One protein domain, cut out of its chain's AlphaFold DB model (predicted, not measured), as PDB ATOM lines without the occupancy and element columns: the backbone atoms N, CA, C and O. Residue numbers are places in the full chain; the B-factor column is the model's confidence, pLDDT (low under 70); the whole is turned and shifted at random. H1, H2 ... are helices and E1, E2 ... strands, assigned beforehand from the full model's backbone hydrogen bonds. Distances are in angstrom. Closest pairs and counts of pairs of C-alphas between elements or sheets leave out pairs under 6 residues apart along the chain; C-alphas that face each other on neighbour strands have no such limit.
ATOM      1  N   ILE A   4      61.856-100.158   5.683       82.50
ATOM      2  CA  ILE A   4      61.887-100.672   7.061       82.50
ATOM      3  C   ILE A   4      60.465-100.955   7.556       82.50
ATOM      4  O   ILE A   4      60.238-102.000   8.154       82.50
ATOM      5  N   GLU A   5      59.514-100.082   7.235       82.88
ATOM      6  CA  GLU A   5      58.100-100.232   7.591       82.88
ATOM      7  C   GLU A   5      57.481-101.426   6.853       82.88
ATOM      8  O   GLU A   5      56.786-102.223   7.470       82.88
ATOM      9  N   CYS A   6      57.832-101.645   5.576       88.31
ATOM     10  CA  CYS A   6      57.421-102.847   4.836       88.31
ATOM     11  C   CYS A   6      57.900-104.140   5.516       88.31
ATOM     12  O   CYS A   6      57.142-105.099   5.635       88.31
ATOM     13  N   LYS A   7      59.162-104.177   5.967       89.88
ATOM     14  CA  LYS A   7      59.718-105.341   6.679       89.88
ATOM     15  C   LYS A   7      59.061-105.544   8.042       89.88
ATOM     16  O   LYS A   7      58.808-106.687   8.410       89.88
ATOM     17  N   GLY A   8      58.780-104.452   8.755       90.62
ATOM     18  CA  GLY A   8      58.018-104.475  10.001       90.62
ATOM     19  C   GLY A   8      56.637-105.086   9.786       90.62
ATOM     20  O   GLY A   8      56.318-106.091  10.405       90.62
ATOM     21  N   LEU A   9      55.878-104.580   8.815       91.38
ATOM     22  CA  LEU A   9      54.540-105.082   8.504       91.38
ATOM     23  C   LEU A   9      54.531-106.578   8.137       91.38
ATOM     24  O   LEU A   9      53.663-107.315   8.598       91.38
ATOM     25  N   ILE A  10      55.518-107.061   7.368       94.25
ATOM     26  CA  ILE A  10      55.664-108.504   7.090       94.25
ATOM     27  C   ILE A  10      55.842-109.304   8.389       94.25
ATOM     28  O   ILE A  10      55.221-110.356   8.543       94.25
ATOM     29  N   GLN A  11      56.681-108.832   9.315       94.94
ATOM     30  CA  GLN A  11      56.920-109.521  10.584       94.94
ATOM     31  C   GLN A  11      55.655-109.572  11.445       94.94
ATOM     32  O   GLN A  11      55.349-110.611  12.021       94.94
ATOM     33  N   GLU A  12      54.895-108.486  11.488       94.69
ATOM     34  CA  GLU A  12      53.668-108.391  12.280       94.69
ATOM     35  C   GLU A  12      52.559-109.293  11.712       94.69
ATOM     36  O   GLU A  12      51.851-109.960  12.467       94.69
ATOM     37  N   ILE A  13      52.490-109.444  10.382       94.94
ATOM     38  CA  ILE A  13      51.638-110.455   9.735       94.94
ATOM     39  C   ILE A  13      52.050-111.874  10.158       94.94
ATOM     40  O   ILE A  13      51.186-112.691  10.472       94.94
ATOM     41  N   ILE A  14      53.352-112.179  10.188       96.12
ATOM     42  CA  ILE A  14      53.858-113.498  10.611       96.12
ATOM     43  C   ILE A  14      53.513-113.770  12.081       96.12
ATOM     44  O   ILE A  14      53.059-114.865  12.414       96.12
ATOM     45  N   ASN A  15      53.694-112.780  12.956       96.12
ATOM     46  CA  ASN A  15      53.329-112.886  14.368       96.12
ATOM     47  C   ASN A  15      51.826-113.193  14.509       96.12
ATOM     48  O   ASN A  15      51.445-114.116  15.233       96.12
ATOM     49  N   ALA A  16      50.980-112.488  13.751       94.94
ATOM     50  CA  ALA A  16      49.537-112.706  13.737       94.94
ATOM     51  C   ALA A  16      49.147-114.107  13.222       94.94
ATOM     52  O   ALA A  16      48.276-114.754  13.805       94.94
ATOM     53  N   GLU A  17      49.807-114.616  12.174       94.75
ATOM     54  CA  GLU A  17      49.617-115.988  11.665       94.75
ATOM     55  C   GLU A  17      49.989-117.058  12.700       94.75
ATOM     56  O   GLU A  17      49.338-118.103  12.774       94.75
ATOM     57  N   ASN A  18      51.011-116.792  13.513       95.62
ATOM     58  CA  ASN A  18      51.488-117.706  14.549       95.62
ATOM     59  C   ASN A  18      50.685-117.619  15.859       95.62
ATOM     60  O   ASN A  18      50.925-118.409  16.775       95.62
ATOM     61  N   GLY A  19      49.731-116.686  15.967       93.06
ATOM     62  CA  GLY A  19      49.003-116.416  17.211       93.06
ATOM     63  C   GLY A  19      49.874-115.775  18.298       93.06
ATOM     64  O   GLY A  19      49.568-115.893  19.486       93.06
ATOM     65  N   GLU A  20      50.972-115.136  17.898       95.81
ATOM     66  CA  GLU A  20      51.855-114.366  18.767       95.81
ATOM     67  C   GLU A  20      51.330-112.928  18.924       95.81
ATOM     68  O   GLU A  20      50.349-112.527  18.300       95.81
ATOM     69  N   TYR A  21      51.959-112.142  19.798       93.38
ATOM     70  CA  TYR A  21      51.631-110.721  19.922       93.38
ATOM     71  C   TYR A  21      52.053-109.965  18.657       93.38
ATOM     72  O   TYR A  21      53.170-110.161  18.179       93.38
ATOM     73  N   TYR A  22      51.186-109.078  18.169       93.69
ATOM     74  CA  TYR A  22      51.456-108.225  17.017       93.69
ATOM     75  C   TYR A  22      50.825-106.836  17.175       93.69
ATOM     76  O   TYR A  22      49.857-106.659  17.923       93.69
ATOM     77  N   GLU A  23      51.358-105.849  16.460       89.62
ATOM     78  CA  GLU A  23      50.738-104.530  16.321       89.62
ATOM     79  C   GLU A  23      49.596-104.594  15.304       89.62
ATOM     80  O   GLU A  23      49.797-104.897  14.132       89.62
ATOM     81  N   GLN A  24      48.366-104.333  15.754       88.94
ATOM     82  CA  GLN A  24      47.187-104.451  14.893       88.94
ATOM     83  C   GLN A  24      47.061-103.302  13.885       88.94
ATOM     84  O   GLN A  24      46.496-103.516  12.819       88.94
ATOM     85  N   TYR A  25      47.573-102.108  14.193       87.81
ATOM     86  CA  TYR A  25      47.356-100.904  13.389       87.81
ATOM     87  C   TYR A  25      48.674-100.210  13.040       87.81
ATOM     88  O   TYR A  25      49.485 -99.950  13.927       87.81
ATOM     89  N   PHE A  26      48.840 -99.839  11.768       82.06
ATOM     90  CA  PHE A  26      49.973 -99.061  11.258       82.06
ATOM     91  C   PHE A  26      49.467 -97.794  10.574       82.06
ATOM     92  O   PHE A  26      48.512 -97.838   9.799       82.06
ATOM     93  N   ALA A  27      50.131 -96.667  10.828       74.88
ATOM     94  CA  ALA A  27      49.885 -95.425  10.105       74.88
ATOM     95  C   ALA A  27      50.666 -95.417   8.781       74.88
ATOM     96  O   ALA A  27      51.829 -95.821   8.742       74.88
ATOM     97  N   LEU A  28      50.031 -94.949   7.703       64.88
ATOM     98  CA  LEU A  28      50.655 -94.842   6.376       64.88
ATOM     99  C   LEU A  28      51.584 -93.623   6.237       64.88
ATOM    100  O   LEU A  28      52.523 -93.674   5.437       64.88
ATOM    101  N   ASP A  29      51.357 -92.582   7.048       59.72
ATOM    102  CA  ASP A  29      52.143 -91.347   7.102       59.72
ATOM    103  C   ASP A  29      52.517 -90.961   8.545       59.72
ATOM    104  O   ASP A  29      51.772 -91.189   9.500       59.72
ATOM    105  N   CYS A  30      53.692 -90.339   8.692       53.72
ATOM    106  CA  CYS A  30      54.344 -90.029   9.971       53.72
ATOM    107  C   CYS A  30      53.578 -89.073  10.908       53.72
ATOM    108  O   CYS A  30      54.011 -88.908  12.048       53.72
ATOM    109  N   ASP A  31      52.491 -88.431  10.465       49.75
ATOM    110  CA  ASP A  31      51.924 -87.268  11.169       49.75
ATOM    111  C   ASP A  31      50.591 -87.492  11.897       49.75
ATOM    112  O   ASP A  31      50.202 -86.632  12.684       49.75
ATOM    113  N   ALA A  32      49.925 -88.634  11.722       47.25
ATOM    114  CA  ALA A  32      48.894 -89.184  12.612       47.25
ATOM    115  C   ALA A  32      48.183 -90.324  11.883       47.25
ATOM    116  O   ALA A  32      47.918 -90.219  10.689       47.25
ATOM    117  N   ALA A  33      47.773 -91.356  12.622       51.25
ATOM    118  CA  ALA A  33      46.641 -92.167  12.195       51.25
ATOM    119  C   ALA A  33      45.419 -91.236  12.136       51.25
ATOM    120  O   ALA A  33      44.839 -90.886  13.165       51.25
ATOM    121  N   SER A  34      45.097 -90.739  10.943       51.38
ATOM    122  CA  SER A  34      43.770 -90.197  10.669       51.38
ATOM    123  C   SER A  34      42.789 -91.369  10.769       51.38
ATOM    124  O   SER A  34      43.162 -92.503  10.469       51.38
ATOM    125  N   ASP A  35      41.544 -91.123  11.185       52.81
ATOM    126  CA  ASP A  35      40.512 -92.171  11.304       52.81
ATOM    127  C   ASP A  35      40.290 -92.957   9.987       52.81
ATOM    128  O   ASP A  35      39.618 -93.987   9.993       52.81
ATOM    129  N   ASN A  36      40.856 -92.475   8.870       53.16
ATOM    130  CA  ASN A  36      40.746 -93.043   7.531       53.16
ATOM    131  C   ASN A  36      42.089 -93.443   6.886       53.16
ATOM    132  O   ASN A  36      42.051 -93.884   5.746       53.16
ATOM    133  N   ASP A  37      43.238 -93.290   7.559       59.62
ATOM    134  CA  ASP A  37      44.565 -93.595   6.982       59.62
ATOM    135  C   ASP A  37      45.300 -94.631   7.843       59.62
ATOM    136  O   ASP A  37      46.212 -94.305   8.618       59.62
ATOM    137  N   CYS A  38      44.875 -95.893   7.760       76.69
ATOM    138  CA  CYS A  38      45.493 -96.963   8.537       76.69
ATOM    139  C   CYS A  38      45.504 -98.315   7.820       76.69
ATOM    140  O   CYS A  38      44.575 -98.704   7.112       76.69
ATOM    141  N   ILE A  39      46.586 -99.054   8.055       88.44
ATOM    142  CA  ILE A  39      46.683-100.478   7.755       88.44
ATOM    143  C   ILE A  39      46.297-101.234   9.024       88.44
ATOM    144  O   ILE A  39      46.948-101.082  10.057       88.44
ATOM    145  N   GLU A  40      45.280-102.080   8.940       92.50
ATOM    146  CA  GLU A  40      44.865-102.987  10.002       92.50
ATOM    147  C   GLU A  40      45.241-104.437   9.663       92.50
ATOM    148  O   GLU A  40      44.879-104.965   8.611       92.50
ATOM    149  N   ILE A  41      45.915-105.123  10.585       93.50
ATOM    150  CA  ILE A  41      46.117-106.573  10.543       93.50
ATOM    151  C   ILE A  41      44.899-107.252  11.184       93.50
ATOM    152  O   ILE A  41      44.784-107.346  12.408       93.50
ATOM    153  N   ALA A  42      44.006-107.775  10.344       93.44
ATOM    154  CA  ALA A  42      42.778-108.467  10.727       93.44
ATOM    155  C   ALA A  42      42.794-109.918  10.199       93.44
ATOM    156  O   ALA A  42      42.241-110.191   9.125       93.44
ATOM    157  N   PRO A  43      43.428-110.868  10.919       93.12
ATOM    158  CA  PRO A  43      43.643-112.227  10.432       93.12
ATOM    159  C   PRO A  43      42.370-112.875   9.864       93.12
ATOM    160  O   PRO A  43      41.321-112.840  10.515       93.12
ATOM    161  N   PRO A  44      42.436-113.501   8.671       94.81
ATOM    162  CA  PRO A  44      43.637-113.817   7.880       94.81
ATOM    163  C   PRO A  44      44.022-112.751   6.827       94.81
ATOM    164  O   PRO A  44      44.675-113.074   5.829       94.81
ATOM    165  N   ASN A  45      43.580-111.503   6.995       96.06
ATOM    166  CA  ASN A  45      43.702-110.437   6.003       96.06
ATOM    167  C   ASN A  45      44.337-109.163   6.577       96.06
ATOM    168  O   ASN A  45      44.367-108.933   7.780       96.06
ATOM    169  N   VAL A  46      44.802-108.299   5.684       93.69
ATOM    170  CA  VAL A  46      45.116-106.903   5.970       93.69
ATOM    171  C   VAL A  46      44.025-106.029   5.364       93.69
ATOM    172  O   VAL A  46      43.609-106.258   4.227       93.69
ATOM    173  N   ILE A  47      43.558-105.045   6.123       92.81
ATOM    174  CA  ILE A  47      42.583-104.047   5.690       92.81
ATOM    175  C   ILE A  47      43.321-102.715   5.552       92.81
ATOM    176  O   ILE A  47      44.040-102.313   6.458       92.81
ATOM    177  N   ILE A  48      43.176-102.050   4.411       89.44
ATOM    178  CA  ILE A  48      43.746-100.725   4.153       89.44
ATOM    179  C   ILE A  48      42.593 -99.733   4.069       89.44
ATOM    180  O   ILE A  48      41.667 -99.938   3.276       89.44
ATOM    181  N   ASP A  49      42.654 -98.699   4.907       85.31
ATOM    182  CA  ASP A  49      41.739 -97.551   4.940       85.31
ATOM    183  C   ASP A  49      40.255 -97.949   5.025       85.31
ATOM    184  O   ASP A  49      39.370 -97.247   4.549       85.31
ATOM    185  N   ASN A  50      39.965 -99.118   5.609       84.00
ATOM    186  CA  ASN A  50      38.636 -99.747   5.642       84.00
ATOM    187  C   ASN A  50      37.981 -99.999   4.266       84.00
ATOM    188  O   ASN A  50      36.807-100.376   4.207       84.00
ATOM    189  N   GLU A  51      38.717 -99.849   3.164       87.44
ATOM    190  CA  GLU A  51      38.195 -99.977   1.798       87.44
ATOM    191  C   GLU A  51      38.714-101.224   1.080       87.44
ATOM    192  O   GLU A  51      37.988-101.847   0.299       87.44
ATOM    193  N   LEU A  52      39.964-101.615   1.346       90.00
ATOM    194  CA  LEU A  52      40.632-102.691   0.623       90.00
ATOM    195  C   LEU A  52      41.040-103.816   1.567       90.00
ATOM    196  O   LEU A  52      41.821-103.620   2.488       90.00
ATOM    197  N   THR A  53      40.538-105.024   1.309       95.31
ATOM    198  CA  THR A  53      40.943-106.242   2.021       95.31
ATOM    199  C   THR A  53      41.885-107.063   1.151       95.31
ATOM    200  O   THR A  53      41.539-107.420   0.024       95.31
ATOM    201  N   ILE A  54      43.059-107.392   1.680       95.62
ATOM    202  CA  ILE A  54      44.100-108.172   1.003       95.62
ATOM    203  C   ILE A  54      44.455-109.367   1.882       95.62
ATOM    204  O   ILE A  54      44.603-109.222   3.092       95.62
ATOM    205  N   SER A  55      44.608-110.558   1.303       97.38
ATOM    206  CA  SER A  55      45.038-111.719   2.086       97.38
ATOM    207  C   SER A  55      46.458-111.518   2.627       97.38
ATOM    208  O   SER A  55      47.289-110.863   1.995       97.38
ATOM    209  N   PHE A  56      46.790-112.132   3.765       95.81
ATOM    210  CA  PHE A  56      48.169-112.126   4.270       95.81
ATOM    211  C   PHE A  56      49.192-112.622   3.245       95.81
ATOM    212  O   PHE A  56      50.305-112.103   3.183       95.81
ATOM    213  N   THR A  57      48.820-113.610   2.427       96.06
ATOM    214  CA  THR A  57      49.707-114.153   1.390       96.06
ATOM    215  C   THR A  57      50.016-113.097   0.335       96.06
ATOM    216  O   THR A  57      51.186-112.830   0.063       96.06
ATOM    217  N   ASP A  58      48.981-112.457  -0.208       96.94
ATOM    218  CA  ASP A  58      49.136-111.450  -1.262       96.94
ATOM    219  C   ASP A  58      49.835-110.197  -0.730       96.94
ATOM    220  O   ASP A  58      50.725-109.662  -1.385       96.94
ATOM    221  N   MET A  59      49.500-109.767   0.490       94.81
ATOM    222  CA  MET A  59      50.145-108.620   1.128       94.81
ATOM    223  C   MET A  59      51.651-108.852   1.302       94.81
ATOM    224  O   MET A  59      52.455-108.009   0.909       94.81
ATOM    225  N   LYS A  60      52.059-110.015   1.830       95.31
ATOM    226  CA  LYS A  60      53.484-110.358   1.969       95.31
ATOM    227  C   LYS A  60      54.207-110.373   0.620       95.31
ATOM    228  O   LYS A  60      55.327-109.875   0.545       95.31
ATOM    229  N   LEU A  61      53.578-110.907  -0.432       96.38
ATOM    230  CA  LEU A  61      54.152-110.910  -1.781       96.38
ATOM    231  C   LEU A  61      54.352-109.486  -2.313       96.38
ATOM    232  O   LEU A  61      55.460-109.153  -2.721       96.38
ATOM    233  N   LEU A  62      53.327-108.632  -2.238       94.56
ATOM    234  CA  LEU A  62      53.403-107.239  -2.694       94.56
ATOM    235  C   LEU A  62      54.486-106.447  -1.949       94.56
ATOM    236  O   LEU A  62      55.271-105.723  -2.565       94.56
ATOM    237  N   LEU A  63      54.562-106.603  -0.624       93.12
ATOM    238  CA  LEU A  63      55.583-105.950   0.194       93.12
ATOM    239  C   LEU A  63      56.990-106.444  -0.158       93.12
ATOM    240  O   LEU A  63      57.917-105.637  -0.227       93.12
ATOM    241  N   GLN A  64      57.157-107.744  -0.412       94.12
ATOM    242  CA  GLN A  64      58.442-108.308  -0.819       94.12
ATOM    243  C   GLN A  64      58.858-107.826  -2.214       94.12
ATOM    244  O   GLN A  64      59.997-107.398  -2.384       94.12
ATOM    245  N   GLU A  65      57.946-107.814  -3.190       94.25
ATOM    246  CA  GLU A  65      58.208-107.281  -4.534       94.25
ATOM    247  C   GLU A  65      58.623-105.805  -4.490       94.25
ATOM    248  O   GLU A  65      59.558-105.397  -5.185       94.25
ATOM    249  N   TYR A  66      57.973-105.005  -3.639       91.38
ATOM    250  CA  TYR A  66      58.344-103.609  -3.429       91.38
ATOM    251  C   TYR A  66      59.743-103.467  -2.812       91.38
ATOM    252  O   TYR A  66      60.541-102.647  -3.271       91.38
ATOM    253  N   ILE A  67      60.076-104.276  -1.799       90.56
ATOM    254  CA  ILE A  67      61.419-104.295  -1.199       90.56
ATOM    255  C   ILE A  67      62.475-104.644  -2.253       90.56
ATOM    256  O   ILE A  67      63.486-103.946  -2.345       90.56
ATOM    257  N   ASP A  68      62.225-105.679  -3.056       92.94
ATOM    258  CA  ASP A  68      63.133-106.136  -4.109       92.94
ATOM    259  C   ASP A  68      63.316-105.069  -5.196       92.94
ATOM    260  O   ASP A  68      64.422-104.879  -5.704       92.94
ATOM    261  N   PHE A  69      62.251-104.339  -5.547       92.62
ATOM    262  CA  PHE A  69      62.316-103.211  -6.477       92.62
ATOM    263  C   PHE A  69      63.225-102.091  -5.956       92.62
ATOM    264  O   PHE A  69      64.021-101.552  -6.719       92.62
ATOM    265  N   MET A  70      63.149-101.774  -4.661       88.56
ATOM    266  CA  MET A  70      63.959-100.724  -4.029       88.56
ATOM    267  C   MET A  70      65.444-101.099  -3.858       88.56
ATOM    268  O   MET A  70      66.252-100.230  -3.533       88.56
ATOM    269  N   GLU A  71      65.808-102.376  -4.009       84.62
ATOM    270  CA  GLU A  71      67.193-102.873  -3.917       84.62
ATOM    271  C   GLU A  71      67.906-102.996  -5.279       84.62
ATOM    272  O   GLU A  71      69.088-103.348  -5.310       84.62
ATOM    273  N   ARG A  72      67.218-102.705  -6.389       70.56
ATOM    274  CA  ARG A  72      67.784-102.683  -7.749       70.56
ATOM    275  C   ARG A  72      68.347-101.316  -8.118       70.56
ATOM    276  O   ARG A  72      69.367-101.311  -8.844       70.56
TER     277      ARG A  72
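What this domain is: This is residues 4 to 72 of the 72 residues of an uncharacterized protein of Flavobacterium beibuense (UniProt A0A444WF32). A twisted wall of four short strands has two helices packed side by side over one face and its other face bare; H1 lies along the strands at the E1 and E2 side, while H2 stands up from the sheet at E4. The 69 printed residues hold two named helices and four named strands, in the order H1, E1, E2, E3, E4, H2. The sheet's order is E1 - E2 - E3 - E4, antiparallel throughout; the class is mixed, helices and strands. The whole is compact, with a radius of gyration of the C-alphas of 11.9 A and spans of 35 by 29 by 20 A.

Where its parts are: H1, residues 4 to 17, begins at C-alpha 4 (61.887, -100.672, 7.061) and is 20.2 A long. E1 is residues 25 to 27, 6.9 A; E2 residues 38 to 42, 12.0 A; E3 residues 45 to 48, 9.9 A; and E4 residues 52 to 55, 10.2 A. H2, residues 56 to 70, is 21.2 A long and ends at C-alpha 70 (63.959, -100.724, -4.029).

How they stand to each other: The strands form a meander, each the antiparallel neighbour of the one before. Across the hairpins, N 26 and O 39 are 2.8 A apart, N 40 and O 47 2.8 A, and N 46 and O 54 2.8 A, within hydrogen-bond range. H1 is on the sheet at a height of 9.8 A, along E2 at 8 degrees on the local plane. H2, on the same face, rises 75 degrees. H1 and H2 touch, closest at the C-alphas of Ile 10 and Lys 60, 5.9 A, at a shallow tilt of 20 degrees, opposite ways. In both helices every O i to N i+4 pair is within hydrogen-bond range.

The domain as a whole: The farthest C-alphas, those of Asp 35 and Arg 72, are 34.9 A apart. The printed part has no cut and no long link. Residues 28 to 37 have pLDDT under 70.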